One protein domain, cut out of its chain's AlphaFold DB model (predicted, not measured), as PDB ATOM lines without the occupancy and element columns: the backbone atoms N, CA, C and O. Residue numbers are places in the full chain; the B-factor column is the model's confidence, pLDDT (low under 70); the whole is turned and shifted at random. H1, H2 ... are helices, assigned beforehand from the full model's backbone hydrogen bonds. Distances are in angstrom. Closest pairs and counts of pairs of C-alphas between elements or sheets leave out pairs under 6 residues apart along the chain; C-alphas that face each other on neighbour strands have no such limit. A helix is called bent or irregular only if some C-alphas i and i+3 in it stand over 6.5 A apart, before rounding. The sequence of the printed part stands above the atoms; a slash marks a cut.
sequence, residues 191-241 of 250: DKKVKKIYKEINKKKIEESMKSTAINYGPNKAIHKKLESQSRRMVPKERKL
ATOM      1  N   ASP A 191      22.643 -34.962  -8.216       93.12
ATOM      2  CA  ASP A 191      24.089 -35.007  -8.495       93.12
ATOM      3  C   ASP A 191      24.407 -34.940  -9.999       93.12
ATOM      4  O   ASP A 191      25.421 -34.371 -10.408       93.12
ATOM      5  N   LYS A 192      23.521 -35.480 -10.850       95.69
ATOM      6  CA  LYS A 192      23.636 -35.365 -12.312       95.69
ATOM      7  C   LYS A 192      23.540 -33.907 -12.771       95.69
ATOM      8  O   LYS A 192      24.333 -33.501 -13.615       95.69
ATOM      9  N   LYS A 193      22.600 -33.126 -12.222       95.69
ATOM     10  CA  LYS A 193      22.443 -31.698 -12.545       95.69
ATOM     11  C   LYS A 193      23.624 -30.878 -12.027       95.69
ATOM     12  O   LYS A 193      24.193 -30.119 -12.801       95.69
ATOM     13  N   VAL A 194      24.075 -31.119 -10.794       95.88
ATOM     14  CA  VAL A 194      25.263 -30.447 -10.226       95.88
ATOM     15  C   VAL A 194      26.501 -30.678 -11.103       95.88
ATOM     16  O   VAL A 194      27.221 -29.738 -11.424       95.88
ATOM     17  N   LYS A 195      26.719 -31.914 -11.576       95.69
ATOM     18  CA  LYS A 195      27.824 -32.228 -12.499       95.69
ATOM     19  C   LYS A 195      27.703 -31.521 -13.854       95.69
ATOM     20  O   LYS A 195      28.736 -31.215 -14.444       95.69
ATOM     21  N   LYS A 196      26.489 -31.296 -14.373       96.81
ATOM     22  CA  LYS A 196      26.279 -30.531 -15.617       96.81
ATOM     23  C   LYS A 196      26.647 -29.061 -15.417       96.81
ATOM     24  O   LYS A 196      27.497 -28.568 -16.147       96.81
ATOM     25  N   ILE A 197      26.122 -28.443 -14.358       95.69
ATOM     26  CA  ILE A 197      26.427 -27.053 -13.984       95.69
ATOM     27  C   ILE A 197      27.940 -26.868 -13.804       95.69
ATOM     28  O   ILE A 197      28.526 -25.955 -14.370       95.69
ATOM     29  N   TYR A 198      28.608 -27.790 -13.104       95.81
ATOM     30  CA  TYR A 198      30.063 -27.762 -12.941       95.81
ATOM     31  C   TYR A 198      30.824 -27.778 -14.278       95.81
ATOM     32  O   TYR A 198      31.771 -27.019 -14.472       95.81
ATOM     33  N   LYS A 199      30.404 -28.621 -15.231       95.62
ATOM     34  CA  LYS A 199      31.010 -28.659 -16.571       95.62
ATOM     35  C   LYS A 199      30.793 -27.351 -17.329       95.62
ATOM     36  O   LYS A 199      31.704 -26.916 -18.019       95.62
ATOM     37  N   GLU A 200      29.615 -26.745 -17.222       96.00
ATOM     38  CA  GLU A 200      29.304 -25.460 -17.858       96.00
ATOM     39  C   GLU A 200      30.141 -24.325 -17.266       96.00
ATOM     40  O   GLU A 200      30.739 -23.564 -18.021       96.00
ATOM     41  N   ILE A 201      30.269 -24.270 -15.935       93.81
ATOM     42  CA  ILE A 201      31.152 -23.320 -15.243       93.81
ATOM     43  C   ILE A 201      32.591 -23.480 -15.743       93.81
ATOM     44  O   ILE A 201      33.228 -22.494 -16.100       93.81
ATOM     45  N   ASN A 202      33.101 -24.711 -15.836       91.81
ATOM     46  CA  ASN A 202      34.467 -24.938 -16.304       91.81
ATOM     47  C   ASN A 202      34.653 -24.606 -17.787       91.81
ATOM     48  O   ASN A 202      35.688 -24.063 -18.150       91.81
ATOM     49  N   LYS A 203      33.660 -24.877 -18.641       94.38
ATOM     50  CA  LYS A 203      33.692 -24.455 -20.049       94.38
ATOM     51  C   LYS A 203      33.758 -22.935 -20.176       94.38
ATOM     52  O   LYS A 203      34.598 -22.450 -20.920       94.38
ATOM     53  N   LYS A 204      32.936 -22.204 -19.414       94.12
ATOM     54  CA  LYS A 204      32.950 -20.734 -19.391       94.12
ATOM     55  C   LYS A 204      34.294 -20.190 -18.914       94.12
ATOM     56  O   LYS A 204      34.882 -19.370 -19.603       94.12
ATOM     57  N   LYS A 205      34.841 -20.732 -17.819       90.88
ATOM     58  CA  LYS A 205      36.184 -20.371 -17.327       90.88
ATOM     59  C   LYS A 205      37.272 -20.593 -18.384       90.88
ATOM     60  O   LYS A 205      38.140 -19.746 -18.562       90.88
ATOM     61  N   ILE A 206      37.228 -21.725 -19.093       87.69
ATOM     62  CA  ILE A 206      38.173 -22.019 -20.180       87.69
ATOM     63  C   ILE A 206      37.988 -21.014 -21.320       87.69
ATOM     64  O   ILE A 206      38.968 -20.448 -21.789       87.69
ATOM     65  N   GLU A 207      36.755 -20.740 -21.735       91.31
ATOM     66  CA  GLU A 207      36.456 -19.783 -22.801       91.31
ATOM     67  C   GLU A 207      36.922 -18.359 -22.451       91.31
ATOM     68  O   GLU A 207      37.548 -17.695 -23.271       91.31
ATOM     69  N   GLU A 208      36.697 -17.907 -21.219       89.88
ATOM     70  CA  GLU A 208      37.189 -16.628 -20.694       89.88
ATOM     71  C   GLU A 208      38.727 -16.579 -20.662       89.88
ATOM     72  O   GLU A 208      39.338 -15.582 -21.062       89.88
ATOM     73  N   SER A 209      39.376 -17.678 -20.259       82.81
ATOM     74  CA  SER A 209      40.840 -17.788 -20.298       82.81
ATOM     75  C   SER A 209      41.381 -17.750 -21.733       82.81
ATOM     76  O   SER A 209      42.391 -17.108 -21.991       82.81
ATOM     77  N   MET A 210      40.675 -18.348 -22.696       78.75
ATOM     78  CA  MET A 210      41.055 -18.318 -24.110       78.75
ATOM     79  C   MET A 210      40.832 -16.939 -24.736       78.75
ATOM     80  O   MET A 210      41.661 -16.473 -25.511       78.75
ATOM     81  N   LYS A 211      39.748 -16.242 -24.374       82.88
ATOM     82  CA  LYS A 211      39.508 -14.856 -24.806       82.88
ATOM     83  C   LYS A 211      40.594 -13.922 -24.272       82.88
ATOM     84  O   LYS A 211      41.141 -13.126 -25.027       82.88
ATOM     85  N   SER A 212      40.959 -14.051 -22.998       78.06
ATOM     86  CA  SER A 212      42.022 -13.233 -22.398       78.06
ATOM     87  C   SER A 212      43.418 -13.569 -22.932       78.06
ATOM     88  O   SER A 212      44.216 -12.659 -23.146       78.06
ATOM     89  N   THR A 213      43.739 -14.833 -23.227       72.81
ATOM     90  CA  THR A 213      45.006 -15.163 -23.904       72.81
ATOM     91  C   THR A 213      45.023 -14.661 -25.346       72.81
ATOM     92  O   THR A 213      46.023 -14.079 -25.754       72.81
ATOM     93  N   ALA A 214      43.920 -14.758 -26.092       72.44
ATOM     94  CA  ALA A 214      43.811 -14.181 -27.436       72.44
ATOM     95  C   ALA A 214      43.991 -12.650 -27.454       72.44
ATOM     96  O   ALA A 214      44.505 -12.098 -28.425       72.44
ATOM     97  N   ILE A 215      43.617 -11.961 -26.372       63.03
ATOM     98  CA  ILE A 215      43.909 -10.534 -26.174       63.03
ATOM     99  C   ILE A 215      45.406 -10.304 -25.891       63.03
ATOM    100  O   ILE A 215      45.981  -9.316 -26.345       63.03
ATOM    101  N   ASN A 216      46.060 -11.219 -25.171       63.75
ATOM    102  CA  ASN A 216      47.450 -11.089 -24.718       63.75
ATOM    103  C   ASN A 216      48.518 -11.596 -25.709       63.75
ATOM    104  O   ASN A 216      49.712 -11.387 -25.464       63.75
ATOM    105  N   TYR A 217      48.128 -12.225 -26.822       61.75
ATOM    106  CA  TYR A 217      49.029 -12.724 -27.869       61.75
ATOM    107  C   TYR A 217      48.717 -12.093 -29.244       61.75
ATOM    108  O   TYR A 217      47.583 -11.733 -29.542       61.75
ATOM    109  N   GLY A 218      49.739 -11.948 -30.098       68.00
ATOM    110  CA  GLY A 218      49.588 -11.440 -31.473       68.00
ATOM    111  C   GLY A 218      49.354  -9.917 -31.596       68.00
ATOM    112  O   GLY A 218      49.686  -9.170 -30.672       68.00
ATOM    113  N   PRO A 219      48.804  -9.424 -32.729       68.12
ATOM    114  CA  PRO A 219      48.585  -7.989 -32.978       68.12
ATOM    115  C   PRO A 219      47.579  -7.349 -32.003       68.12
ATOM    116  O   PRO A 219      47.686  -6.163 -31.683       68.12
ATOM    117  N   ASN A 220      46.663  -8.145 -31.443       68.44
ATOM    118  CA  ASN A 220      45.689  -7.708 -30.437       68.44
ATOM    119  C   ASN A 220      46.351  -7.254 -29.126       68.44
ATOM    120  O   ASN A 220      45.865  -6.322 -28.485       68.44
ATOM    121  N   LYS A 221      47.518  -7.820 -28.777       73.62
ATOM    122  CA  LYS A 221      48.312  -7.396 -27.614       73.62
ATOM    123  C   LYS A 221      48.747  -5.938 -27.721       73.62
ATOM    124  O   LYS A 221      48.728  -5.206 -26.733       73.62
ATOM    125  N   ALA A 222      49.151  -5.507 -28.917       71.81
ATOM    126  CA  ALA A 222      49.593  -4.136 -29.156       71.81
ATOM    127  C   ALA A 222      48.428  -3.144 -29.017       71.81
ATOM    128  O   ALA A 222      48.588  -2.097 -28.391       71.81
ATOM    129  N   ILE A 223      47.247  -3.508 -29.528       74.12
ATOM    130  CA  ILE A 223      46.017  -2.713 -29.408       74.12
ATOM    131  C   ILE A 223      45.591  -2.608 -27.941       74.12
ATOM    132  O   ILE A 223      45.359  -1.504 -27.453       74.12
ATOM    133  N   HIS A 224      45.573  -3.723 -27.206       68.38
ATOM    134  CA  HIS A 224      45.204  -3.728 -25.790       68.38
ATOM    135  C   HIS A 224      46.199  -2.931 -24.935       68.38
ATOM    136  O   HIS A 224      45.788  -2.124 -24.109       68.38
ATOM    137  N   LYS A 225      47.510  -3.061 -25.189       78.75
ATOM    138  CA  LYS A 225      48.545  -2.251 -24.523       78.75
ATOM    139  C   LYS A 225      48.382  -0.756 -24.826       78.75
ATOM    140  O   LYS A 225      48.600   0.074 -23.945       78.75
ATOM    141  N   LYS A 226      47.982  -0.398 -26.053       82.25
ATOM    142  CA  LYS A 226      47.711   0.992 -26.447       82.25
ATOM    143  C   LYS A 226      46.472   1.538 -25.729       82.25
ATOM    144  O   LYS A 226      46.572   2.604 -25.128       82.25
ATOM    145  N   LEU A 227      45.367   0.794 -25.715       80.19
ATOM    146  CA  LEU A 227      44.143   1.159 -24.991       80.19
ATOM    147  C   LEU A 227      44.379   1.269 -23.479       80.19
ATOM    148  O   LEU A 227      43.971   2.252 -22.871       80.19
ATOM    149  N   GLU A 228      45.118   0.332 -22.880       82.19
ATOM    150  CA  GLU A 228      45.495   0.382 -21.463       82.19
ATOM    151  C   GLU A 228      46.401   1.584 -21.153       82.19
ATOM    152  O   GLU A 228      46.248   2.251 -20.132       82.19
ATOM    153  N   SER A 229      47.339   1.919 -22.045       82.44
ATOM    154  CA  SER A 229      48.165   3.119 -21.879       82.44
ATOM    155  C   SER A 229      47.346   4.412 -21.985       82.44
ATOM    156  O   SER A 229      47.620   5.370 -21.264       82.44
ATOM    157  N   GLN A 230      46.328   4.441 -22.853       83.94
ATOM    158  CA  GLN A 230      45.414   5.573 -22.992       83.94
ATOM    159  C   GLN A 230      44.513   5.713 -21.763       83.94
ATOM    160  O   GLN A 230      44.426   6.813 -21.220       83.94
ATOM    161  N   SER A 231      43.932   4.618 -21.262       77.75
ATOM    162  CA  SER A 231      43.114   4.646 -20.045       77.75
ATOM    163  C   SER A 231      43.938   5.091 -18.834       77.75
ATOM    164  O   SER A 231      43.551   6.033 -18.149       77.75
ATOM    165  N   ARG A 232      45.153   4.553 -18.635       79.00
ATOM    166  CA  ARG A 232      46.071   5.004 -17.568       79.00
ATOM    167  C   ARG A 232      46.439   6.489 -17.665       79.00
ATOM    168  O   ARG A 232      46.657   7.114 -16.632       79.00
ATOM    169  N   ARG A 233      46.507   7.075 -18.868       81.81
ATOM    170  CA  ARG A 233      46.730   8.525 -19.062       81.81
ATOM    171  C   ARG A 233      45.488   9.368 -18.757       81.81
ATOM    172  O   ARG A 233      45.636  10.540 -18.413       81.81
ATOM    173  N   MET A 234      44.288   8.803 -18.885       77.31
ATOM    174  CA  MET A 234      43.025   9.482 -18.569       77.31
ATOM    175  C   MET A 234      42.688   9.415 -17.074       77.31
ATOM    176  O   MET A 234      42.171  10.393 -16.542       77.31
ATOM    177  N   VAL A 235      43.096   8.358 -16.363       73.75
ATOM    178  CA  VAL A 235      42.845   8.183 -14.915       73.75
ATOM    179  C   VAL A 235      43.272   9.394 -14.058       73.75
ATOM    180  O   VAL A 235      42.488   9.822 -13.214       73.75
ATOM    181  N   PRO A 236      44.454  10.021 -14.243       78.44
ATOM    182  CA  PRO A 236      44.808  11.237 -13.507       78.44
ATOM    183  C   PRO A 236      43.886  12.427 -13.799       78.44
ATOM    184  O   PRO A 236      43.677  13.257 -12.919       78.44
ATOM    185  N   LYS A 237      43.338  12.525 -15.018       78.12
ATOM    186  CA  LYS A 237      42.378  13.574 -15.393       78.12
ATOM    187  C   LYS A 237      41.013  13.306 -14.759       78.12
ATOM    188  O   LYS A 237      40.424  14.219 -14.200       78.12
ATOM    189  N   GLU A 238      40.558  12.056 -14.759       72.50
ATOM    190  CA  GLU A 238      39.297  11.638 -14.129       72.50
ATOM    191  C   GLU A 238      39.329  11.771 -12.598       72.50
ATOM    192  O   GLU A 238      38.345  12.202 -12.000       72.50
ATOM    193  N   ARG A 239      40.476  11.487 -11.959       72.62
ATOM    194  CA  ARG A 239      40.693  11.720 -10.518       72.62
ATOM    195  C   ARG A 239      40.607  13.200 -10.145       72.62
ATOM    196  O   ARG A 239      40.057  13.520  -9.102       72.62
ATOM    197  N   LYS A 240      41.107  14.104 -10.998       75.75
ATOM    198  CA  LYS A 240      40.959  15.560 -10.804       75.75
ATOM    199  C   LYS A 240      39.513  16.039 -10.967       75.75
ATOM    200  O   LYS A 240      39.161  17.076 -10.422       75.75
ATOM    201  N   LEU A 241      38.693  15.292 -11.709       75.19
ATOM    202  CA  LEU A 241      37.286  15.598 -11.973       75.19
ATOM    203  C   LEU A 241      36.316  14.896 -11.000       75.19
ATOM    204  O   LEU A 241      35.111  14.971 -11.212       75.19
TER     205      LEU A 241
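AT A GLANCE: This is residues 191 to 241 of the 250 residues of the protein "rRNA biogenesis protein RRP36" of Theileria annulata (UniProt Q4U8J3). What shape do these atoms draw? Two long helices, H1 and H2, meet end to end at a tight bend and make a flat L, with no core between the arms. Residues 191 to 212 of H1 and 226 to 241, of which 226 to 240 belong to H2, stand free as the two arms. What is it made of? The 51 printed residues hold H1 and then H2 with no named strand, and the class is all helix. How spread out is it? It is extended, with a radius of gyration of the C-alphas of 17.9 A and spans of 53 by 31 by 6 A.

IN THESE COORDINATES: Where is the longest helix? H1 is residues 191 to 216, 37.2 A from first to last C-alpha, and C-alpha 191 is at (24.089, -35.007, -8.495). Where is the other? H2 is residues 219 to 240, 33.2 A long from first to last C-alpha, and C-alpha 240 is at (40.959, 15.560, -10.804). H2 is neither bent nor irregular, but only just: C-alphas 233 and 236 are 6.5 A apart.

HOW THE PARTS SIT: How does H2 stand to H1? Their lines are about perpendicular, at 88 degrees. Where do they meet? They touch only at the corner by their link, H1 with residues 214 to 216 alone and H2 with residues 220 to 224 alone. The closest C-alphas of the two are those of Ile 215 and Lys 221, 5.6 A apart. What do the backbones show? In H1 every O i to N i+4 pair is within hydrogen-bond range; in H2 16 of 18 are.

THE WHOLE: How far does it reach? The two C-alphas farthest apart are those of Lys 192 and Lys 240, at 53.8 A. Is it unbroken? The printed part has no cut, and the link from H1 to H2 is tight, with 2 residues between them. Where is confidence low? The mean pLDDT of the printed part is 81.8, and residues 215 to 220 and residue 224 are under 70.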